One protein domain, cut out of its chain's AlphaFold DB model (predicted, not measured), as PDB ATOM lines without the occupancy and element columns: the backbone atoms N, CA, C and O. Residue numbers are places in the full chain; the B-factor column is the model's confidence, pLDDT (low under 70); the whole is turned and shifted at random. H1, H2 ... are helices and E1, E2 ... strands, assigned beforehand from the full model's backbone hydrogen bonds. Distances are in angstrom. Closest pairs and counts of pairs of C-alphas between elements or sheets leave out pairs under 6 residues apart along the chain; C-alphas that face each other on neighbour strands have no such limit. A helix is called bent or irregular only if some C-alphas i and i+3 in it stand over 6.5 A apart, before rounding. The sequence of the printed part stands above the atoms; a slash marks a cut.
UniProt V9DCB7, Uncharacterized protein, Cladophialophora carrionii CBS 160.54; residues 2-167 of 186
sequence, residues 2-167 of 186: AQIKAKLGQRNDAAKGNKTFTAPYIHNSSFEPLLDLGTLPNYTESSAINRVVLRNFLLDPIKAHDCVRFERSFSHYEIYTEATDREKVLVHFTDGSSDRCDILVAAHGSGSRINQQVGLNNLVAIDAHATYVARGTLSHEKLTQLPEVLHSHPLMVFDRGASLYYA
ATOM      1  N   ALA A   2     -21.521  57.479 112.077       43.62
ATOM      2  CA  ALA A   2     -20.883  57.627 113.400       43.62
ATOM      3  C   ALA A   2     -21.751  58.328 114.478       43.62
ATOM      4  O   ALA A   2     -21.773  57.890 115.624       43.62
ATOM      5  N   GLN A   3     -22.533  59.355 114.118       46.75
ATOM      6  CA  GLN A   3     -23.404  60.073 115.071       46.75
ATOM      7  C   GLN A   3     -24.617  59.257 115.560       46.75
ATOM      8  O   GLN A   3     -25.138  59.527 116.640       46.75
ATOM      9  N   ILE A   4     -25.052  58.247 114.794       46.66
ATOM     10  CA  ILE A   4     -26.202  57.396 115.146       46.66
ATOM     11  C   ILE A   4     -25.831  56.488 116.322       46.66
ATOM     12  O   ILE A   4     -26.557  56.428 117.311       46.66
ATOM     13  N   LYS A   5     -24.649  55.858 116.268       50.69
ATOM     14  CA  LYS A   5     -24.144  54.981 117.338       50.69
ATOM     15  C   LYS A   5     -23.955  55.701 118.678       50.69
ATOM     16  O   LYS A   5     -24.098  55.071 119.713       50.69
ATOM     17  N   ALA A   6     -23.673  57.006 118.664       51.06
ATOM     18  CA  ALA A   6     -23.490  57.801 119.880       51.06
ATOM     19  C   ALA A   6     -24.810  58.164 120.596       51.06
ATOM     20  O   ALA A   6     -24.788  58.466 121.786       51.06
ATOM     21  N   LYS A   7     -25.947  58.161 119.879       48.16
ATOM     22  CA  LYS A   7     -27.290  58.429 120.433       48.16
ATOM     23  C   LYS A   7     -28.103  57.157 120.697       48.16
ATOM     24  O   LYS A   7     -29.101  57.212 121.415       48.16
ATOM     25  N   LEU A   8     -27.697  56.035 120.109       45.22
ATOM     26  CA  LEU A   8     -28.156  54.706 120.494       45.22
ATOM     27  C   LEU A   8     -27.574  54.360 121.873       45.22
ATOM     28  O   LEU A   8     -26.452  54.757 122.185       45.22
ATOM     29  N   GLY A   9     -28.324  53.628 122.703       42.09
ATOM     30  CA  GLY A   9     -27.736  53.016 123.896       42.09
ATOM     31  C   GLY A   9     -26.528  52.183 123.466       42.09
ATOM     32  O   GLY A   9     -26.638  51.394 122.526       42.09
ATOM     33  N   GLN A  10     -25.361  52.421 124.070       39.62
ATOM     34  CA  GLN A  10     -24.151  51.709 123.673       39.62
ATOM     35  C   GLN A  10     -24.310  50.214 123.965       39.62
ATOM     36  O   GLN A  10     -24.705  49.810 125.057       39.62
ATOM     37  N   ARG A  11     -24.020  49.413 122.941       39.91
ATOM     38  CA  ARG A  11     -24.015  47.955 122.965       39.91
ATOM     39  C   ARG A  11     -22.727  47.503 123.661       39.91
ATOM     40  O   ARG A  11     -21.636  47.865 123.228       39.91
ATOM     41  N   ASN A  12     -22.847  46.746 124.746       37.09
ATOM     42  CA  ASN A  12     -21.699  46.098 125.375       37.09
ATOM     43  C   ASN A  12     -21.394  44.788 124.642       37.09
ATOM     44  O   ASN A  12     -21.859  43.726 125.044       37.09
ATOM     45  N   ASP A  13     -20.577  44.852 123.595       36.00
ATOM     46  CA  ASP A  13     -20.108  43.665 122.861       36.00
ATOM     47  C   ASP A  13     -19.004  42.874 123.612       36.00
ATOM     48  O   ASP A  13     -18.401  41.957 123.063       36.00
ATOM     49  N   ALA A  14     -18.713  43.211 124.876       31.53
ATOM     50  CA  ALA A  14     -17.597  42.639 125.639       31.53
ATOM     51  C   ALA A  14     -17.948  41.398 126.488       31.53
ATOM     52  O   ALA A  14     -17.056  40.808 127.099       31.53
ATOM     53  N   ALA A  15     -19.209  40.959 126.527       31.97
ATOM     54  CA  ALA A  15     -19.590  39.717 127.200       31.97
ATOM     55  C   ALA A  15     -19.805  38.604 126.161       31.97
ATOM     56  O   ALA A  15     -20.831  38.558 125.492       31.97
ATOM     57  N   LYS A  16     -18.787  37.744 126.015       30.86
ATOM     58  CA  LYS A  16     -18.772  36.447 125.307       30.86
ATOM     59  C   LYS A  16     -20.149  35.947 124.825       30.86
ATOM     60  O   LYS A  16     -20.988  35.579 125.636       30.86
ATOM     61  N   GLY A  17     -20.319  35.817 123.508       28.95
ATOM     62  CA  GLY A  17     -21.246  34.860 122.881       28.95
ATOM     63  C   GLY A  17     -22.753  35.120 122.988       28.95
ATOM     64  O   GLY A  17     -23.504  34.497 122.242       28.95
ATOM     65  N   ASN A  18     -23.218  36.044 123.827       35.47
ATOM     66  CA  ASN A  18     -24.645  36.322 123.943       35.47
ATOM     67  C   ASN A  18     -25.078  37.333 122.882       35.47
ATOM     68  O   ASN A  18     -24.902  38.542 123.045       35.47
ATOM     69  N   LYS A  19     -25.693  36.837 121.797       42.28
ATOM     70  CA  LYS A  19     -26.599  37.649 120.975       42.28
ATOM     71  C   LYS A  19     -27.515  38.400 121.937       42.28
ATOM     72  O   LYS A  19     -28.241  37.777 122.706       42.28
ATOM     73  N   THR A  20     -27.447  39.728 121.952       50.91
ATOM     74  CA  THR A  20     -28.407  40.525 122.712       50.91
ATOM     75  C   THR A  20     -29.756  40.315 122.033       50.91
ATOM     76  O   THR A  20     -30.000  40.892 120.976       50.91
ATOM     77  N   PHE A  21     -30.579  39.409 122.567       54.78
ATOM     78  CA  PHE A  21     -31.890  39.095 122.012       54.78
ATOM     79  C   PHE A  21     -32.755  40.349 122.103       54.78
ATOM     80  O   PHE A  21     -33.216  40.739 123.171       54.78
ATOM     81  N   THR A  22     -32.908  41.041 120.978       65.50
ATOM     82  CA  THR A  22     -33.816  42.188 120.855       65.50
ATOM     83  C   THR A  22     -35.191  41.747 120.380       65.50
ATOM     84  O   THR A  22     -36.166  42.475 120.562       65.50
ATOM     85  N   ALA A  23     -35.275  40.538 119.823       79.75
ATOM     86  CA  ALA A  23     -36.521  39.874 119.510       79.75
ATOM     87  C   ALA A  23     -37.201  39.389 120.802       79.75
ATOM     88  O   ALA A  23     -36.554  38.712 121.605       79.75
ATOM     89  N   PRO A  24     -38.483  39.724 121.024       85.25
ATOM     90  CA  PRO A  24     -39.221  39.181 122.140       85.25
ATOM     91  C   PRO A  24     -39.587  37.720 121.911       85.25
ATOM     92  O   PRO A  24     -39.919  37.310 120.801       85.25
ATOM     93  N   TYR A  25     -39.616  36.964 122.998       90.31
ATOM     94  CA  TYR A  25     -40.259  35.661 123.032       90.31
ATOM     95  C   TYR A  25     -41.734  35.820 123.401       90.31
ATOM     96  O   TYR A  25     -42.072  36.441 124.417       90.31
ATOM     97  N   ILE A  26     -42.619  35.216 122.616       90.75
ATOM     98  CA  ILE A  26     -44.030  35.090 122.972       90.75
ATOM     99  C   ILE A  26     -44.171  33.939 123.963       90.75
ATOM    100  O   ILE A  26     -43.718  32.829 123.687       90.75
ATOM    101  N   HIS A  27     -44.814  34.205 125.096       90.12
ATOM    102  CA  HIS A  27     -45.117  33.237 126.143       90.12
ATOM    103  C   HIS A  27     -46.622  33.168 126.411       90.12
ATOM    104  O   HIS A  27     -47.365  34.109 126.114       90.12
ATOM    105  N   ASN A  28     -47.065  32.069 127.022       90.25
ATOM    106  CA  ASN A  28     -48.390  32.005 127.639       90.25
ATOM    107  C   ASN A  28     -48.398  32.670 129.035       90.25
ATOM    108  O   ASN A  28     -47.371  33.136 129.533       90.25
ATOM    109  N   SER A  29     -49.565  32.704 129.686       88.38
ATOM    110  CA  SER A  29     -49.747  33.272 131.034       88.38
ATOM    111  C   SER A  29     -48.935  32.572 132.131       88.38
ATOM    112  O   SER A  29     -48.730  33.148 133.197       88.38
ATOM    113  N   SER A  30     -48.476  31.346 131.881       88.50
ATOM    114  CA  SER A  30     -47.615  30.568 132.778       88.50
ATOM    115  C   SER A  30     -46.121  30.804 132.518       88.50
ATOM    116  O   SER A  30     -45.291  30.130 133.121       88.50
ATOM    117  N   PHE A  31     -45.767  31.752 131.639       86.88
ATOM    118  CA  PHE A  31     -44.400  31.997 131.165       86.88
ATOM    119  C   PHE A  31     -43.744  30.776 130.507       86.88
ATOM    120  O   PHE A  31     -42.525  30.620 130.549       86.88
ATOM    121  N   GLU A  32     -44.532  29.935 129.841       89.12
ATOM    122  CA  GLU A  32     -44.004  28.888 128.971       89.12
ATOM    123  C   GLU A  32     -43.802  29.464 127.558       89.12
ATOM    124  O   GLU A  32     -44.685  30.178 127.059       89.12
ATOM    125  N   PRO A  33     -42.652  29.211 126.910       89.56
ATOM    126  CA  PRO A  33     -42.341  29.786 125.608       89.56
ATOM    127  C   PRO A  33     -43.234  29.181 124.519       89.56
ATOM    128  O   PRO A  33     -43.327  27.965 124.375       89.56
ATOM    129  N   LEU A  34     -43.867  30.045 123.725       92.06
ATOM    130  CA  LEU A  34     -44.685  29.670 122.568       92.06
ATOM    131  C   LEU A  34     -43.952  29.916 121.246       92.06
ATOM    132  O   LEU A  34     -44.053  29.106 120.328       92.06
ATOM    133  N   LEU A  35     -43.238  31.041 121.133       90.69
ATOM    134  CA  LEU A  35     -42.540  31.425 119.905       90.69
ATOM    135  C   LEU A  35     -41.348  32.342 120.192       90.69
ATOM    136  O   LEU A  35     -41.516  33.420 120.759       90.69
ATOM    137  N   ASP A  36     -40.165  31.959 119.713       88.44
ATOM    138  CA  ASP A  36     -39.007  32.853 119.614       88.44
ATOM    139  C   ASP A  36     -39.075  33.642 118.302       88.44
ATOM    140  O   ASP A  36     -38.813  33.099 117.223       88.44
ATOM    141  N   LEU A  37     -39.388  34.937 118.377       85.25
ATOM    142  CA  LEU A  37     -39.437  35.784 117.185       85.25
ATOM    143  C   LEU A  37     -38.069  35.938 116.511       85.25
ATOM    144  O   LEU A  37     -38.021  36.158 115.305       85.25
ATOM    145  N   GLY A  38     -36.963  35.764 117.238       83.12
ATOM    146  CA  GLY A  38     -35.607  35.819 116.694       83.12
ATOM    147  C   GLY A  38     -35.259  34.651 115.769       83.12
ATOM    148  O   GLY A  38     -34.268  34.730 115.045       83.12
ATOM    149  N   THR A  39     -36.068  33.586 115.757       85.06
ATOM    150  CA  THR A  39     -35.911  32.460 114.819       85.06
ATOM    151  C   THR A  39     -36.591  32.698 113.471       85.06
ATOM    152  O   THR A  39     -36.335  31.963 112.517       85.06
ATOM    153  N   LEU A  40     -37.448  33.719 113.362       87.19
ATOM    154  CA  LEU A  40     -38.180  33.994 112.132       87.19
ATOM    155  C   LEU A  40     -37.253  34.641 111.087       87.19
ATOM    156  O   LEU A  40     -36.571  35.620 111.395       87.19
ATOM    157  N   PRO A  41     -37.273  34.181 109.820       80.62
ATOM    158  CA  PRO A  41     -36.319  34.612 108.790       80.62
ATOM    159  C   PRO A  41     -36.396  36.109 108.452       80.62
ATOM    160  O   PRO A  41     -35.420  36.685 107.981       80.62
ATOM    161  N   ASN A  42     -37.541  36.745 108.713       81.12
ATOM    162  CA  ASN A  42     -37.782  38.162 108.431       81.12
ATOM    163  C   ASN A  42     -37.717  39.048 109.684       81.12
ATOM    164  O   ASN A  42     -38.017  40.240 109.605       81.12
ATOM    165  N   TYR A  43     -37.356  38.489 110.842       76.75
ATOM    166  CA  TYR A  43     -37.222  39.266 112.065       76.75
ATOM    167  C   TYR A  43     -35.805  39.826 112.163       76.75
ATOM    168  O   TYR A  43     -34.858  39.155 112.570       76.75
ATOM    169  N   THR A  44     -35.646  41.072 111.732       71.88
ATOM    170  CA  THR A  44     -34.353  41.751 111.756       71.88
ATOM    171  C   THR A  44     -33.963  42.165 113.170       71.88
ATOM    172  O   THR A  44     -34.799  42.560 113.986       71.88
ATOM    173  N   GLU A  45     -32.660  42.105 113.460       69.56
ATOM    174  CA  GLU A  45     -32.122  42.654 114.702       69.56
ATOM    175  C   GLU A  45     -32.509  44.132 114.814       69.56
ATOM    176  O   GLU A  45     -32.212  44.947 113.937       69.56
ATOM    177  N   SER A  46     -33.166  44.485 115.914       69.75
ATOM    178  CA  SER A  46     -33.524  45.867 116.217       69.75
ATOM    179  C   SER A  46     -32.723  46.379 117.407       69.75
ATOM    180  O   SER A  46     -32.114  45.616 118.151       69.75
ATOM    181  N   SER A  47     -32.672  47.695 117.583       69.94
ATOM    182  CA  SER A  47     -32.074  48.315 118.765       69.94
ATOM    183  C   SER A  47     -33.105  49.194 119.447       69.94
ATOM    184  O   SER A  47     -33.774  49.999 118.796       69.94
ATOM    185  N   ALA A  48     -33.215  49.062 120.768       70.88
ATOM    186  CA  ALA A  48     -34.083  49.926 121.548       70.88
ATOM    187  C   ALA A  48     -33.596  51.377 121.431       70.88
ATOM    188  O   ALA A  48     -32.460  51.705 121.779       70.88
ATOM    189  N   ILE A  49     -34.469  52.261 120.952       74.50
ATOM    190  CA  ILE A  49     -34.194  53.691 120.835       74.50
ATOM    191  C   ILE A  49     -35.392  54.497 121.331       74.50
ATOM    192  O   ILE A  49     -36.555  54.122 121.175       74.50
ATOM    193  N   ASN A  50     -35.109  55.632 121.965       79.94
ATOM    194  CA  ASN A  50     -36.149  56.563 122.366       79.94
ATOM    195  C   ASN A  50     -36.816  57.170 121.118       79.94
ATOM    196  O   ASN A  50     -36.147  57.794 120.295       79.94
ATOM    197  N   ARG A  51     -38.145  57.039 121.017       83.25
ATOM    198  CA  ARG A  51     -38.926  57.527 119.869       83.25
ATOM    199  C   ARG A  51     -38.734  59.019 119.585       83.25
ATOM    200  O   ARG A  51     -38.697  59.409 118.427       83.25
ATOM    201  N   VAL A  52     -38.607  59.852 120.621       87.75
ATOM    202  CA  VAL A  52     -38.436  61.308 120.481       87.75
ATOM    203  C   VAL A  52     -37.044  61.614 119.945       87.75
ATOM    204  O   VAL A  52     -36.902  62.429 119.040       87.75
ATOM    205  N   VAL A  53     -36.027  60.914 120.454       87.25
ATOM    206  CA  VAL A  53     -34.648  61.049 119.972       87.25
ATOM    207  C   VAL A  53     -34.547  60.625 118.510       87.25
ATOM    208  O   VAL A  53     -33.991  61.377 117.714       87.25
ATOM    209  N   LEU A  54     -35.113  59.467 118.149       88.44
ATOM    210  CA  LEU A  54     -35.120  58.988 116.766       88.44
ATOM    211  C   LEU A  54     -35.886  59.948 115.849       88.44
ATOM    212  O   LEU A  54     -35.361  60.337 114.810       88.44
ATOM    213  N   ARG A  55     -37.093  60.373 116.250       93.75
ATOM    214  CA  ARG A  55     -37.902  61.335 115.491       93.75
ATOM    215  C   ARG A  55     -37.115  62.608 115.219       93.75
ATOM    216  O   ARG A  55     -37.026  63.008 114.069       93.75
ATOM    217  N   ASN A  56     -36.554  63.231 116.253       92.75
ATOM    218  CA  ASN A  56     -35.810  64.478 116.090       92.75
ATOM    219  C   ASN A  56     -34.589  64.259 115.197       92.75
ATOM    220  O   ASN A  56     -34.406  64.992 114.240       92.75
ATOM    221  N   PHE A  57     -33.831  63.181 115.418       93.50
ATOM    222  CA  PHE A  57     -32.677  62.856 114.585       93.50
ATOM    223  C   PHE A  57     -33.021  62.735 113.090       93.50
ATOM    224  O   PHE A  57     -32.267  63.233 112.259       93.50
ATOM    225  N   LEU A  58     -34.145  62.099 112.746       94.69
ATOM    226  CA  LEU A  58     -34.602  61.970 111.355       94.69
ATOM    227  C   LEU A  58     -35.203  63.270 110.801       94.69
ATOM    228  O   LEU A  58     -35.118  63.530 109.606       94.69
ATOM    229  N   LEU A  59     -35.824  64.074 111.660       94.81
ATOM    230  CA  LEU A  59     -36.562  65.274 111.279       94.81
ATOM    231  C   LEU A  59     -35.668  66.514 111.148       94.81
ATOM    232  O   LEU A  59     -35.968  67.388 110.341       94.81
ATOM    233  N   ASP A  60     -34.590  66.604 111.928       94.06
ATOM    234  CA  ASP A  60     -33.706  67.773 111.980       94.06
ATOM    235  C   ASP A  60     -33.084  68.119 110.610       94.06
ATOM    236  O   ASP A  60     -33.143  69.291 110.232       94.06
ATOM    237  N   PRO A  61     -32.580  67.159 109.802       95.25
ATOM    238  CA  PRO A  61     -32.089  67.463 108.457       95.25
ATOM    239  C   PRO A  61     -33.190  68.004 107.535       95.25
ATOM    240  O   PRO A  61     -32.970  68.954 106.795       95.25
ATOM    241  N   ILE A  62     -34.399  67.442 107.609       95.25
ATOM    242  CA  ILE A  62     -35.528  67.832 106.750       95.25
ATOM    243  C   ILE A  62     -36.017  69.243 107.115       95.25
ATOM    244  O   ILE A  62     -36.320  70.048 106.237       95.25
ATOM    245  N   LYS A  63     -36.033  69.570 108.414       93.75
ATOM    246  CA  LYS A  63     -36.305  70.927 108.908       93.75
ATOM    247  C   LYS A  63     -35.271  71.935 108.419       93.75
ATOM    248  O   LYS A  63     -35.651  73.042 108.057       93.75
ATOM    249  N   ALA A  64     -33.988  71.567 108.400       94.06
ATOM    250  CA  ALA A  64     -32.919  72.449 107.926       94.06
ATOM    251  C   ALA A  64     -33.065  72.815 106.437       94.06
ATOM    252  O   ALA A  64     -32.578  73.860 106.017       94.06
ATOM    253  N   HIS A  65     -33.771  71.987 105.661       95.50
ATOM    254  CA  HIS A  65     -34.119  72.242 104.262       95.50
ATOM    255  C   HIS A  65     -35.502  72.883 104.072       95.50
ATOM    256  O   HIS A  65     -36.014  72.895 102.958       95.50
ATOM    257  N   ASP A  66     -36.129  73.389 105.139       93.19
ATOM    258  CA  ASP A  66     -37.419  74.088 105.095       93.19
ATOM    259  C   ASP A  66     -38.586  73.265 104.499       93.19
ATOM    260  O   ASP A  66     -39.614  73.792 104.086       93.19
ATOM    261  N   CYS A  67     -38.455  71.935 104.502       94.12
ATOM    262  CA  CYS A  67     -39.424  71.007 103.910       94.12
ATOM    263  C   CYS A  67     -40.539  70.583 104.886       94.12
ATOM    264  O   CYS A  67     -41.301  69.661 104.601       94.12
ATOM    265  N   VAL A  68     -40.621  71.198 106.073       94.50
ATOM    266  CA  VAL A  68     -41.590  70.840 107.120       94.50
ATOM    267  C   VAL A  68     -42.380  72.069 107.542       94.50
ATOM    268  O   VAL A  68     -41.812  73.106 107.888       94.50
ATOM    269  N   ARG A  69     -43.706  71.930 107.577       93.88
ATOM    270  CA  ARG A  69     -44.636  72.930 108.108       93.88
ATOM    271  C   ARG A  69     -45.387  72.309 109.282       93.88
ATOM    272  O   ARG A  69     -46.103  71.328 109.109       93.88
ATOM    273  N   PHE A  70     -45.173  72.841 110.483       93.50
ATOM    274  CA  PHE A  70     -45.946  72.442 111.662       93.50
ATOM    275  C   PHE A  70     -47.295  73.157 111.684       93.50
ATOM    276  O   PHE A  70     -47.530  74.061 110.889       93.50
ATOM    277  N   GLU A  71     -48.178  72.712 112.581       93.12
ATOM    278  CA  GLU A  71     -49.495  73.330 112.822       93.12
ATOM    279  C   GLU A  71     -50.443  73.291 111.610       93.12
ATOM    280  O   GLU A  71     -51.501  73.909 111.608       93.12
ATOM    281  N   ARG A  72     -50.116  72.477 110.600       94.00
ATOM    282  CA  ARG A  72     -50.983  72.168 109.462       94.00
ATOM    283  C   ARG A  72     -51.739  70.875 109.726       94.00
ATOM    284  O   ARG A  72     -51.264  69.781 109.429       94.00
ATOM    285  N   SER A  73     -52.906  71.001 110.347       94.44
ATOM    286  CA  SER A  73     -53.790  69.861 110.594       94.44
ATOM    287  C   SER A  73     -54.632  69.577 109.351       94.44
ATOM    288  O   SER A  73     -55.371  70.442 108.883       94.44
ATOM    289  N   PHE A  74     -54.496  68.375 108.797       94.88
ATOM    290  CA  PHE A  74     -55.214  67.940 107.600       94.88
ATOM    291  C   PHE A  74     -56.731  67.832 107.845       94.88
ATOM    292  O   PHE A  74     -57.184  67.261 108.844       94.88
ATOM    293  N   SER A  75     -57.523  68.342 106.903       95.00
ATOM    294  CA  SER A  75     -58.984  68.235 106.896       95.00
ATOM    295  C   SER A  75     -59.448  67.162 105.912       95.00
ATOM    296  O   SER A  75     -59.929  66.113 106.338       95.00
ATOM    297  N   HIS A  76     -59.258  67.418 104.619       95.50
ATOM    298  CA  HIS A  76     -59.649  66.566 103.496       95.50
ATOM    299  C   HIS A  76     -58.824  66.950 102.258       95.50
ATOM    300  O   HIS A  76     -58.056  67.916 102.289       95.50
ATOM    301  N   TYR A  77     -58.968  66.192 101.175       97.00
ATOM    302  CA  TYR A  77     -58.416  66.551  99.866       97.00
ATOM    303  C   TYR A  77     -59.483  66.513  98.770       97.00
ATOM    304  O   TYR A  77     -60.500  65.839  98.917       97.00
ATOM    305  N   GLU A  78     -59.214  67.183  97.660       96.31
ATOM    306  CA  GLU A  78     -59.991  67.113  96.426       96.31
ATOM    307  C   GLU A  78     -59.053  66.801  95.258       96.31
ATOM    308  O   GLU A  78     -57.865  67.134  95.295       96.31
ATOM    309  N   ILE A  79     -59.579  66.149  94.222       96.31
ATOM    310  CA  ILE A  79     -58.880  66.007  92.943       96.31
ATOM    311  C   ILE A  79     -59.452  67.069  92.013       96.31
ATOM    312  O   ILE A  79     -60.667  67.144  91.839       96.31
ATOM    313  N   TYR A  80     -58.581  67.889  91.436       94.75
ATOM    314  CA  TYR A  80     -58.968  68.890  90.452       94.75
ATOM    315  C   TYR A  80     -58.202  68.674  89.152       94.75
ATOM    316  O   TYR A  80     -57.048  68.241  89.157       94.75
ATOM    317  N   THR A  81     -58.844  69.003  88.036       95.44
ATOM    318  CA  THR A  81     -58.239  68.917  86.706       95.44
ATOM    319  C   THR A  81     -57.763  70.299  86.284       95.44
ATOM    320  O   THR A  81     -58.523  71.269  86.290       95.44
ATOM    321  N   GLU A  82     -56.486  70.415  85.936       92.25
ATOM    322  CA  GLU A  82     -55.939  71.638  85.354       92.25
ATOM    323  C   GLU A  82     -56.409  71.825  83.905       92.25
ATOM    324  O   GLU A  82     -56.809  70.880  83.233       92.25
ATOM    325  N   ALA A  83     -56.267  73.038  83.362       89.75
ATOM    326  CA  ALA A  83     -56.565  73.325  81.953       89.75
ATOM    327  C   ALA A  83     -55.748  72.474  80.954       89.75
ATOM    328  O   ALA A  83     -56.076  72.419  79.772       89.75
ATOM    329  N   THR A  84     -54.678  71.827  81.425       90.12
ATOM    330  CA  THR A  84     -53.839  70.897  80.657       90.12
ATOM    331  C   THR A  84     -54.349  69.449  80.677       90.12
ATOM    332  O   THR A  84     -53.630  68.564  80.221       90.12
ATOM    333  N   ASP A  85     -55.555  69.208  81.209       91.12
ATOM    334  CA  ASP A  85     -56.171  67.884  81.395       91.12
ATOM    335  C   ASP A  85     -55.358  66.950  82.311       91.12
ATOM    336  O   ASP A  85     -55.341  65.729  82.176       91.12
ATOM    337  N   ARG A  86     -54.628  67.546  83.260       93.94
ATOM    338  CA  ARG A  86     -53.871  66.822  84.285       93.94
ATOM    339  C   ARG A  86     -54.584  66.907  85.619       93.94
ATOM    340  O   ARG A  86     -54.903  68.003  86.081       93.94
ATOM    341  N   GLU A  87     -54.784  65.756  86.246       96.19
ATOM    342  CA  GLU A  87     -55.291  65.671  87.611       96.19
ATOM    343  C   GLU A  87     -54.210  66.065  88.622       96.19
ATOM    344  O   GLU A  87     -53.031  65.720  88.492       96.19
ATOM    345  N   LYS A  88     -54.634  66.801  89.643       96.75
ATOM    346  CA  LYS A  88     -53.819  67.280  90.755       96.75
ATOM    347  C   LYS A  88     -54.603  67.145  92.049       96.75
ATOM    348  O   LYS A  88     -55.830  67.051  92.045       96.75
ATOM    349  N   VAL A  89     -53.893  67.194  93.167       97.00
ATOM    350  CA  VAL A  89     -54.484  67.134  94.501       97.00
ATOM    351  C   VAL A  89     -54.504  68.528  95.118       97.00
ATOM    352  O   VAL A  89     -53.475  69.200  95.190       97.00
ATOM    353  N   LEU A  90     -55.675  68.950  95.591       97.50
ATOM    354  CA  LEU A  90     -55.842  70.100  96.474       97.50
ATOM    355  C   LEU A  90     -56.039  69.583  97.900       97.50
ATOM    356  O   LEU A  90     -56.968  68.834  98.185       97.50
ATOM    357  N   VAL A  91     -55.142  69.958  98.801       97.00
ATOM    358  CA  VAL A  91     -55.167  69.584 100.214       97.00
ATOM    359  C   VAL A  91     -55.778  70.725 101.011       97.00
ATOM    360  O   VAL A  91     -55.332  71.860 100.880       97.00
ATOM    361  N   HIS A  92     -56.742  70.426 101.878       97.25
ATOM    362  CA  HIS A  92     -57.359  71.393 102.781       97.25
ATOM    363  C   HIS A  92     -56.930  71.150 104.225       97.25
ATOM    364  O   HIS A  92     -56.896  70.013 104.709       97.25
ATOM    365  N   PHE A  93     -56.665  72.236 104.945       97.00
ATOM    366  CA  PHE A  93     -56.307  72.219 106.358       97.00
ATOM    367  C   PHE A  93     -57.452  72.743 107.229       97.00
ATOM    368  O   PHE A  93     -58.362  73.430 106.767       97.00
ATOM    369  N   THR A  94     -57.435  72.407 108.520       96.00
ATOM    370  CA  THR A  94     -58.501  72.808 109.454       96.00
ATOM    371  C   THR A  94     -58.523  74.305 109.755       96.00
ATOM    372  O   THR A  94     -59.512  74.795 110.283       96.00
ATOM    373  N   ASP A  95     -57.443  75.024 109.449       95.56
ATOM    374  CA  ASP A  95     -57.354  76.484 109.560       95.56
ATOM    375  C   ASP A  95     -57.987  77.217 108.357       95.56
ATOM    376  O   ASP A  95     -57.961  78.445 108.300       95.56
ATOM    377  N   GLY A  96     -58.550  76.475 107.395       96.12
ATOM    378  CA  GLY A  96     -59.152  77.004 106.171       96.12
ATOM    379  C   GLY A  96     -58.156  77.255 105.036       96.12
ATOM    380  O   GLY A  96     -58.576  77.583 103.929       96.12
ATOM    381  N   SER A  97     -56.853  77.083 105.274       96.88
ATOM    382  CA  SER A  97     -55.845  77.161 104.218       96.88
ATOM    383  C   SER A  97     -55.817  75.894 103.358       96.88
ATOM    384  O   SER A  97     -56.358  74.845 103.724       96.88
ATOM    385  N   SER A  98     -55.168  75.991 102.199       97.19
ATOM    386  CA  SER A  98     -55.029  74.884 101.257       97.19
ATOM    387  C   SER A  98     -53.665  74.877 100.577       97.19
ATOM    388  O   SER A  98     -53.034  75.927 100.460       97.19
ATOM    389  N   ASP A  99     -53.253  73.718 100.073       96.44
ATOM    390  CA  ASP A  99     -52.030  73.548  99.282       96.44
ATOM    391  C   ASP A  99     -52.250  72.586  98.106       96.44
ATOM    392  O   ASP A  99     -53.199  71.805  98.116       96.44
ATOM    393  N   ARG A 100     -51.406  72.648  97.075       96.56
ATOM    394  CA  ARG A 100     -51.557  71.873  95.832       96.56
ATOM    395  C   ARG A 100     -50.353  70.978  95.594       96.56
ATOM    396  O   ARG A 100     -49.215  71.414  95.739       96.56
ATOM    397  N   CYS A 101     -50.590  69.745  95.158       95.62
ATOM    398  CA  CYS A 101     -49.518  68.818  94.807       95.62
ATOM    399  C   CYS A 101     -49.924  67.822  93.713       95.62
ATOM    400  O   CYS A 101     -51.098  67.620  93.420       95.62
ATOM    401  N   ASP A 102     -48.923  67.189  93.101       96.06
ATOM    402  CA  ASP A 102     -49.117  66.071  92.172       96.06
ATOM    403  C   ASP A 102     -49.508  64.780  92.898       96.06
ATOM    404  O   ASP A 102     -50.346  64.018  92.425       96.06
ATOM    405  N   ILE A 103     -48.880  64.520  94.047       95.88
ATOM    406  CA  ILE A 103     -49.059  63.291  94.823       95.88
ATOM    407  C   ILE A 103     -49.173  63.655  96.300       95.88
ATOM    408  O   ILE A 103     -48.298  64.319  96.862       95.88
ATOM    409  N   LEU A 104     -50.228  63.157  96.944       95.44
ATOM    410  CA  LEU A 104     -50.410  63.229  98.389       95.44
ATOM    411  C   LEU A 104     -50.053  61.885  99.029       95.44
ATOM    412  O   LEU A 104     -50.740  60.886  98.828       95.44
ATOM    413  N   VAL A 105     -49.001  61.868  99.850       95.44
ATOM    414  CA  VAL A 105     -48.621  60.689 100.641       95.44
ATOM    415  C   VAL A 105     -49.157  60.834 102.065       95.44
ATOM    416  O   VAL A 105     -48.667  61.637 102.858       95.44
ATOM    417  N   ALA A 106     -50.167  60.034 102.403       92.12
ATOM    418  CA  ALA A 106     -50.821  60.063 103.707       92.12
ATOM    419  C   ALA A 106     -50.041  59.268 104.770       92.12
ATOM    420  O   ALA A 106     -50.129  58.044 104.827       92.12
ATOM    421  N   ALA A 107     -49.334  59.963 105.665       92.88
ATOM    422  CA  ALA A 107     -48.563  59.360 106.764       92.88
ATOM    423  C   ALA A 107     -49.094  59.747 108.166       92.88
ATOM    424  O   ALA A 107     -48.324  59.970 109.098       92.88
ATOM    425  N   HIS A 108     -50.420  59.843 108.326       86.81
ATOM    426  CA  HIS A 108     -51.084  60.363 109.538       86.81
ATOM    427  C   HIS A 108     -51.201  59.374 110.718       86.81
ATOM    428  O   HIS A 108     -51.677  59.749 111.789       86.81
ATOM    429  N   GLY A 109     -50.767  58.122 110.559       88.75
ATOM    430  CA  GLY A 109     -50.853  57.103 111.612       88.75
ATOM    431  C   GLY A 109     -52.272  56.562 111.832       88.75
ATOM    432  O   GLY A 109     -53.107  56.593 110.930       88.75
ATOM    433  N   SER A 110     -52.541  56.039 113.032       86.62
ATOM    434  CA  SER A 110     -53.793  55.336 113.366       86.62
ATOM    435  C   SER A 110     -55.047  56.216 113.313       86.62
ATOM    436  O   SER A 110     -56.127  55.706 113.049       86.62
ATOM    437  N   GLY A 111     -54.915  57.531 113.509       85.62
ATOM    438  CA  GLY A 111     -56.015  58.501 113.415       85.62
ATOM    439  C   GLY A 111     -56.238  59.068 112.008       85.62
ATOM    440  O   GLY A 111     -56.700  60.200 111.870       85.62
ATOM    441  N   SER A 112     -55.834  58.351 110.954       89.94
ATOM    442  CA  SER A 112     -55.843  58.876 109.585       89.94
ATOM    443  C   SER A 112     -57.260  59.112 109.052       89.94
ATOM    444  O   SER A 112     -57.962  58.173 108.687       89.94
ATOM    445  N   ARG A 113     -57.639  60.386 108.891       89.25
ATOM    446  CA  ARG A 113     -58.872  60.798 108.189       89.25
ATOM    447  C   ARG A 113     -58.884  60.373 106.719       89.25
ATOM    448  O   ARG A 113     -59.926  60.016 106.181       89.25
ATOM    449  N   ILE A 114     -57.707  60.348 106.085       92.38
ATOM    450  CA  ILE A 114     -57.562  59.928 104.684       92.38
ATOM    451  C   ILE A 114     -57.984  58.471 104.514       92.38
ATOM    452  O   ILE A 114     -58.602  58.151 103.510       92.38
ATOM    453  N   ASN A 115     -57.716  57.602 105.497       92.56
ATOM    454  CA  ASN A 115     -58.096  56.189 105.433       92.56
ATOM    455  C   ASN A 115     -59.604  55.985 105.216       92.56
ATOM    456  O   ASN A 115     -60.002  55.076 104.489       92.56
ATOM    457  N   GLN A 116     -60.414  56.858 105.817       89.12
ATOM    458  CA  GLN A 116     -61.862  56.875 105.637       89.12
ATOM    459  C   GLN A 116     -62.246  57.511 104.301       89.12
ATOM    460  O   GLN A 116     -63.051  56.949 103.566       89.12
ATOM    461  N   GLN A 117     -61.627  58.646 103.954       92.19
ATOM    462  CA  GLN A 117     -61.936  59.372 102.721       92.19
ATOM    463  C   GLN A 117     -61.683  58.535 101.453       92.19
ATOM    464  O   GLN A 117     -62.475  58.597 100.521       92.19
ATOM    465  N   VAL A 118     -60.620  57.720 101.424       92.81
ATOM    466  CA  VAL A 118     -60.331  56.821 100.287       92.81
ATOM    467  C   VAL A 118     -61.143  55.517 100.317       92.81
ATOM    468  O   VAL A 118     -60.975  54.668  99.448       92.81
ATOM    469  N   GLY A 119     -61.983  55.313 101.337       92.25
ATOM    470  CA  GLY A 119     -62.829  54.128 101.478       92.25
ATOM    471  C   GLY A 119     -62.128  52.862 101.985       92.25
ATOM    472  O   GLY A 119     -62.774  51.820 102.055       92.25
ATOM    473  N   LEU A 120     -60.846  52.923 102.372       92.25
ATOM    474  CA  LEU A 120     -60.110  51.753 102.874       92.25
ATOM    475  C   LEU A 120     -60.668  51.249 104.210       92.25
ATOM    476  O   LEU A 120     -60.807  50.042 104.385       92.25
ATOM    477  N   ASN A 121     -60.976  52.162 105.141       90.00
ATOM    478  CA  ASN A 121     -61.626  51.871 106.431       90.00
ATOM    479  C   ASN A 121     -61.015  50.693 107.224       90.00
ATOM    480  O   ASN A 121     -61.711  50.003 107.966       90.00
ATOM    481  N   ASN A 122     -59.714  50.440 107.068       89.94
ATOM    482  CA  ASN A 122     -59.026  49.285 107.653       89.94
ATOM    483  C   ASN A 122     -58.271  49.617 108.951       89.94
ATOM    484  O   ASN A 122     -57.674  48.729 109.558       89.94
ATOM    485  N   LEU A 123     -58.284  50.880 109.388       88.69
ATOM    486  CA  LEU A 123     -57.766  51.295 110.691       88.69
ATOM    487  C   LEU A 123     -58.884  51.237 111.736       88.69
ATOM    488  O   LEU A 123     -59.595  52.214 111.961       88.69
ATOM    489  N   VAL A 124     -59.032  50.077 112.372       85.81
ATOM    490  CA  VAL A 124     -60.040  49.840 113.413       85.81
ATOM    491  C   VAL A 124     -59.385  49.934 114.789       85.81
ATOM    492  O   VAL A 124     -58.384  49.268 115.059       85.81
ATOM    493  N   ALA A 125     -59.939  50.781 115.659       83.19
ATOM    494  CA  ALA A 125     -59.496  50.875 117.045       83.19
ATOM    495  C   ALA A 125     -59.884  49.602 117.807       83.19
ATOM    496  O   ALA A 125     -61.017  49.136 117.709       83.19
ATOM    497  N   ILE A 126     -58.942  49.056 118.572       83.38
ATOM    498  CA  ILE A 126     -59.192  47.914 119.452       83.38
ATOM    499  C   ILE A 126     -59.531  48.473 120.834       83.38
ATOM    500  O   ILE A 126     -58.650  48.972 121.531       83.38
ATOM    501  N   ASP A 127     -60.798  48.395 121.221       81.56
ATOM    502  CA  ASP A 127     -61.328  48.874 122.505       81.56
ATOM    503  C   ASP A 127     -61.432  47.768 123.570       81.56
ATOM    504  O   ASP A 127     -61.523  48.049 124.762       81.56
ATOM    505  N   ALA A 128     -61.332  46.503 123.157       81.25
ATOM    506  CA  ALA A 128     -61.361  45.347 124.050       81.25
ATOM    507  C   ALA A 128     -60.077  45.147 124.885       81.25
ATOM    508  O   ALA A 128     -60.044  44.254 125.729       81.25
ATOM    509  N   HIS A 129     -59.012  45.922 124.639       74.69
ATOM    510  CA  HIS A 129     -57.701  45.722 125.264       74.69
ATOM    511  C   HIS A 129     -57.218  46.987 125.973       74.69
ATOM    512  O   HIS A 129     -57.130  48.058 125.377       74.69
ATOM    513  N   ALA A 130     -56.812  46.845 127.235       71.19
ATOM    514  CA  ALA A 130     -56.090  47.887 127.953       71.19
ATOM    515  C   ALA A 130     -54.580  47.650 127.827       71.19
ATOM    516  O   ALA A 130     -54.093  46.537 128.028       71.19
ATOM    517  N   THR A 131     -53.828  48.706 127.512       69.75
ATOM    518  CA  THR A 131     -52.361  48.659 127.486       69.75
ATOM    519  C   THR A 131     -51.802  49.570 128.567       69.75
ATOM    520  O   THR A 131     -52.064  50.771 128.572       69.75
ATOM    521  N   TYR A 132     -50.979  49.012 129.453       71.81
ATOM    522  CA  TYR A 132     -50.261  49.767 130.475       71.81
ATOM    523  C   TYR A 132     -48.774  49.786 130.140       71.81
ATOM    524  O   TYR A 132     -48.158  48.743 129.937       71.81
ATOM    525  N   VAL A 133     -48.179  50.979 130.097       75.38
ATOM    526  CA  VAL A 133     -46.743  51.138 129.849       75.38
ATOM    527  C   VAL A 133     -46.093  51.784 131.063       75.38
ATOM    528  O   VAL A 133     -46.277  52.970 131.321       75.38
ATOM    529  N   ALA A 134     -45.275  51.011 131.775       74.94
ATOM    530  CA  ALA A 134     -44.403  51.513 132.827       74.94
ATOM    531  C   ALA A 134     -42.949  51.508 132.344       74.94
ATOM    532  O   ALA A 134     -42.451  50.514 131.819       74.94
ATOM    533  N   ARG A 135     -42.251  52.632 132.521       75.06
ATOM    534  CA  ARG A 135     -40.803  52.740 132.303       75.06
ATOM    535  C   ARG A 135     -40.176  53.264 133.580       75.06
ATOM    536  O   ARG A 135     -40.609  54.288 134.098       75.06
ATOM    537  N   GLY A 136     -39.149  52.586 134.070       77.31
ATOM    538  CA  GLY A 136     -38.477  52.973 135.299       77.31
ATOM    539  C   GLY A 136     -37.092  52.364 135.399       77.31
ATOM    540  O   GLY A 136     -36.728  51.465 134.642       77.31
ATOM    541  N   THR A 137     -36.315  52.882 136.339       77.31
ATOM    542  CA  THR A 137     -35.047  52.282 136.741       77.31
ATOM    543  C   THR A 137     -35.325  51.198 137.769       77.31
ATOM    544  O   THR A 137     -35.980  51.465 138.779       77.31
ATOM    545  N   LEU A 138     -34.807  49.997 137.539       79.56
ATOM    546  CA  LEU A 138     -34.840  48.929 138.527       79.56
ATOM    547  C   LEU A 138     -33.539  48.961 139.337       79.56
ATOM    548  O   LEU A 138     -32.457  49.052 138.757       79.56
ATOM    549  N   SER A 139     -33.627  48.931 140.670       84.19
ATOM    550  CA  SER A 139     -32.430  48.788 141.505       84.19
ATOM    551  C   SER A 139     -31.828  47.398 141.306       84.19
ATOM    552  O   SER A 139     -32.548  46.450 140.997       84.19
ATOM    553  N   HIS A 140     -30.520  47.265 141.520       81.88
ATOM    554  CA  HIS A 140     -29.844  45.971 141.416       81.88
ATOM    555  C   HIS A 140     -30.483  44.913 142.332       81.88
ATOM    556  O   HIS A 140     -30.705  43.785 141.915       81.88
ATOM    557  N   GLU A 141     -30.849  45.298 143.554       86.38
ATOM    558  CA  GLU A 141     -31.544  44.425 144.508       86.38
ATOM    559  C   GLU A 141     -32.880  43.900 143.955       86.38
ATOM    560  O   GLU A 141     -33.141  42.698 143.980       86.38
ATOM    561  N   LYS A 142     -33.711  44.778 143.379       84.56
ATOM    562  CA  LYS A 142     -34.986  44.367 142.773       84.56
ATOM    563  C   LYS A 142     -34.782  43.538 141.513       84.56
ATOM    564  O   LYS A 142     -35.564  42.632 141.264       84.56
ATOM    565  N   LEU A 143     -33.739  43.835 140.736       83.44
ATOM    566  CA  LEU A 143     -33.364  43.041 139.572       83.44
ATOM    567  C   LEU A 143     -33.078  41.600 140.004       83.44
ATOM    568  O   LEU A 143     -33.692  40.687 139.469       83.44
ATOM    569  N   THR A 144     -32.259  41.391 141.038       84.19
ATOM    570  CA  THR A 144     -31.924  40.042 141.538       84.19
ATOM    571  C   THR A 144     -33.112  39.250 142.089       84.19
ATOM    572  O   THR A 144     -33.024  38.034 142.195       84.19
ATOM    573  N   GLN A 145     -34.221  39.915 142.420       88.31
ATOM    574  CA  GLN A 145     -35.449  39.270 142.895       88.31
ATOM    575  C   GLN A 145     -36.390  38.845 141.757       88.31
ATOM    576  O   GLN A 145     -37.395  38.184 142.014       88.31
ATOM    577  N   LEU A 146     -36.117  39.237 140.508       85.06
ATOM    578  CA  LEU A 146     -36.965  38.865 139.381       85.06
ATOM    579  C   LEU A 146     -36.804  37.379 139.015       85.06
ATOM    580  O   LEU A 146     -35.681  36.873 139.049       85.06
ATOM    581  N   PRO A 147     -37.892  36.708 138.587       85.19
ATOM    582  CA  PRO A 147     -37.836  35.381 137.981       85.19
ATOM    583  C   PRO A 147     -36.801  35.275 136.857       85.19
ATOM    584  O   PRO A 147     -36.665  36.198 136.055       85.19
ATOM    585  N   GLU A 148     -36.132  34.124 136.758       82.75
ATOM    586  CA  GLU A 148     -35.047  33.864 135.796       82.75
ATOM    587  C   GLU A 148     -35.435  34.195 134.346       82.75
ATOM    588  O   GLU A 148     -34.670  34.836 133.626       82.75
ATOM    589  N   VAL A 149     -36.669  33.863 133.947       79.81
ATOM    590  CA  VAL A 149     -37.193  34.146 132.600       79.81
ATOM    591  C   VAL A 149     -37.126  35.635 132.238       79.81
ATOM    592  O   VAL A 149     -36.838  35.973 131.092       79.81
ATOM    593  N   LEU A 150     -37.287  36.542 133.210       81.81
ATOM    594  CA  LEU A 150     -37.232  37.993 132.987       81.81
ATOM    595  C   LEU A 150     -35.808  38.522 132.775       81.81
ATOM    596  O   LEU A 150     -35.635  39.645 132.307       81.81
ATOM    597  N   HIS A 151     -34.779  37.736 133.084       79.31
ATOM    598  CA  HIS A 151     -33.385  38.123 132.846       79.31
ATOM    599  C   HIS A 151     -32.883  37.739 131.455       79.31
ATOM    600  O   HIS A 151     -31.869  38.266 131.007       79.31
ATOM    601  N   SER A 152     -33.570  36.812 130.787       77.88
ATOM    602  CA  SER A 152     -33.051  36.127 129.601       77.88
ATOM    603  C   SER A 152     -33.259  36.911 128.299       77.88
ATOM    604  O   SER A 152     -32.307  37.176 127.564       77.88
ATOM    605  N   HIS A 153     -34.495  37.314 128.024       78.56
ATOM    606  CA  HIS A 153     -34.903  37.973 126.786       78.56
ATOM    607  C   HIS A 153     -36.110  38.887 127.038       78.56
ATOM    608  O   HIS A 153     -36.870  38.672 127.992       78.56
ATOM    609  N   PRO A 154     -36.355  39.886 126.170       84.69
ATOM    610  CA  PRO A 154     -37.649  40.543 126.122       84.69
ATOM    611  C   PRO A 154     -38.753  39.495 125.966       84.69
ATOM    612  O   PRO A 154     -38.586  38.510 125.247       84.69
ATOM    613  N   LEU A 155     -39.882  39.691 126.632       88.12
ATOM    614  CA  LEU A 155     -41.005  38.772 126.527       88.12
ATOM    615  C   LEU A 155     -42.311  39.497 126.273       88.12
ATOM    616  O   LEU A 155     -42.488  40.663 126.641       88.12
ATOM    617  N   MET A 156     -43.220  38.770 125.639       89.69
ATOM    618  CA  MET A 156     -44.573  39.198 125.354       89.69
ATOM    619  C   MET A 156     -45.553  38.111 125.795       89.69
ATOM    620  O   MET A 156     -45.376  36.951 125.441       89.69
ATOM    621  N   VAL A 157     -46.576  38.483 126.559       87.94
ATOM    622  CA  VAL A 157     -47.655  37.583 126.994       87.94
ATOM    623  C   VAL A 157     -48.985  38.188 126.580       87.94
ATOM    624  O   VAL A 157     -49.201  39.386 126.762       87.94
ATOM    625  N   PHE A 158     -49.877  37.352 126.059       84.12
ATOM    626  CA  PHE A 158     -51.268  37.702 125.799       84.12
ATOM    627  C   PHE A 158     -52.155  36.799 126.645       84.12
ATOM    628  O   PHE A 158     -52.099  35.580 126.501       84.12
ATOM    629  N   ASP A 159     -52.962  37.386 127.520       83.62
ATOM    630  CA  ASP A 159     -53.925  36.632 128.319       83.62
ATOM    631  C   ASP A 159     -55.159  37.484 128.620       83.62
ATOM    632  O   ASP A 159     -55.039  38.658 128.964       83.62
ATOM    633  N   ARG A 160     -56.353  36.896 128.469       83.06
ATOM    634  CA  ARG A 160     -57.659  37.502 128.817       83.06
ATOM    635  C   ARG A 160     -57.857  38.961 128.360       83.06
ATOM    636  O   ARG A 160     -58.398  39.775 129.103       83.06
ATOM    637  N   GLY A 161     -57.430  39.299 127.143       76.38
ATOM    638  CA  GLY A 161     -57.574  40.658 126.593       76.38
ATOM    639  C   GLY A 161     -56.542  41.672 127.110       76.38
ATOM    640  O   GLY A 161     -56.652  42.865 126.838       76.38
ATOM    641  N   ALA A 162     -55.515  41.221 127.828       79.81
ATOM    642  CA  ALA A 162     -54.361  42.024 128.201       79.81
ATOM    643  C   ALA A 162     -53.124  41.576 127.416       79.81
ATOM    644  O   ALA A 162     -52.925  40.389 127.152       79.81
ATOM    645  N   SER A 163     -52.272  42.541 127.070       83.06
ATOM    646  CA  SER A 163     -50.924  42.263 126.582       83.06
ATOM    647  C   SER A 163     -49.896  42.806 127.567       83.06
ATOM    648  O   SER A 163     -49.975  43.951 128.016       83.06
ATOM    649  N   LEU A 164     -48.928  41.966 127.917       85.38
ATOM    650  CA  LEU A 164     -47.757  42.342 128.689       85.38
ATOM    651  C   LEU A 164     -46.556  42.310 127.759       85.38
ATOM    652  O   LEU A 164     -46.281  41.290 127.138       85.38
ATOM    653  N   TYR A 165     -45.810  43.407 127.718       86.94
ATOM    654  CA  TYR A 165     -44.469  43.429 127.152       86.94
ATOM    655  C   TYR A 165     -43.480  43.816 128.244       86.94
ATOM    656  O   TYR A 165     -43.634  44.857 128.889       86.94
ATOM    657  N   TYR A 166     -42.452  42.998 128.426       86.06
ATOM    658  CA  TYR A 166     -41.385  43.250 129.379       86.06
ATOM    659  C   TYR A 166     -40.034  43.181 128.676       86.06
ATOM    660  O   TYR A 166     -39.753  42.248 127.931       86.06
ATOM    661  N   ALA A 167     -39.178  44.163 128.947       82.50
ATOM    662  CA  ALA A 167     -37.788  44.143 128.523       82.50
ATOM    663  C   ALA A 167     -36.926  44.811 129.592       82.50
ATOM    664  O   ALA A 167     -37.117  45.991 129.905       82.50
TER     665      ALA A 167
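Overview. This is residues 2 to 167 of the 186 residues of an uncharacterized protein of Cladophialophora carrionii CBS 160.54 (UniProt V9DCB7). Two small sheets sit far apart at the two ends of a long, open body: a four-strand sheet, E2 E1 E6 E7, with H4 and H5 at its end of the domain, and a three-strand sheet, E3 E4 E5, grazed by the short helix H3. Two stretches cross the gap between them, one holding H2, the other residues 118 to 139, which have no named element; H1 is near H2. The printed part has 166 residues, with five named helices and seven named strands in the order H1 E1 E2 H2 E3 E4 E5 H3 H4 H5 E6 E7; the first sheet is mixed, the second antiparallel. The class is mixed, helices and strands, with under half of the residues in named elements. The whole is only just loose, close to extended, with a radius of gyration of the C-alphas of 22.7 A and spans of 71 by 43 by 32 A.

Arrangement. In the four-strand sheet, E1, residues 25 to 27, and E6, residues 155 to 159, are parallel inner strands, with N 27 and O 156 at 2.8 A. E2, residues 33 to 36, is an edge strand and forms a hairpin with E1; N 26 and O 35 are 2.8 A apart. E7, residues 162 to 166, is the other edge strand and forms a hairpin with E6; N 157 and O 164 are 2.9 A apart. H5, residues 149 to 152, is only just not on this sheet, with 4 pairs of C-alphas within 10 A; its closest C-alphas to E7 are those of Leu 150 and Tyr 166, 7.6 A. H4, residues 140 to 144, is only just apart from H5, at 8.3 A. H2, residues 51 to 64, is close to but not clearly touching H1, residues 2 to 7: the closest C-alphas, of Lys 7 and Val 53, are 7.8 A apart, at a steep tilt of 43 degrees, opposite ways. E3, residues 74 to 81, E4, residues 87 to 93, and E5, residues 98 to 101, form a meander, each strand the antiparallel neighbour of the one before; N 78 and O 90 are 2.8 A apart, as are N 91 and O 99. H3, residues 113 to 117, only grazes this sheet; the closest C-alphas of E3 and H3 are those of His 76 and Ile 114, 7.1 A. In H3 and H4 every O i to N i+4 pair is within hydrogen-bond range, in H2 8 of 10, in H1 0 of 2 with 1 of 3 O i to N i+3 pairs, and H5 is too short for such a pair.

Along the chain. H1 begins at C-alpha 2, (-20.883, 57.627, 113.400). E3 measures 21.1 A, H2 20.0 A, E4 19.9 A, E6 13.2 A and E7 13.1 A. H2 is irregular, but only just: C-alphas 58 and 61 are 6.7 A apart. E7 ends at C-alpha 166, (-41.385, 43.250, 129.379).

Size, cuts and confidence. The C-alphas farthest apart, of Ala 83 and Glu 141, are 73.3 A apart. The printed part has no cut. The links H1 to E1, E2 to H2, E5 to H3 and H3 to H4 are long. Mean pLDDT of the printed part is 82.1; residues 2 to 22, 45 to 47 and 131 are under 70.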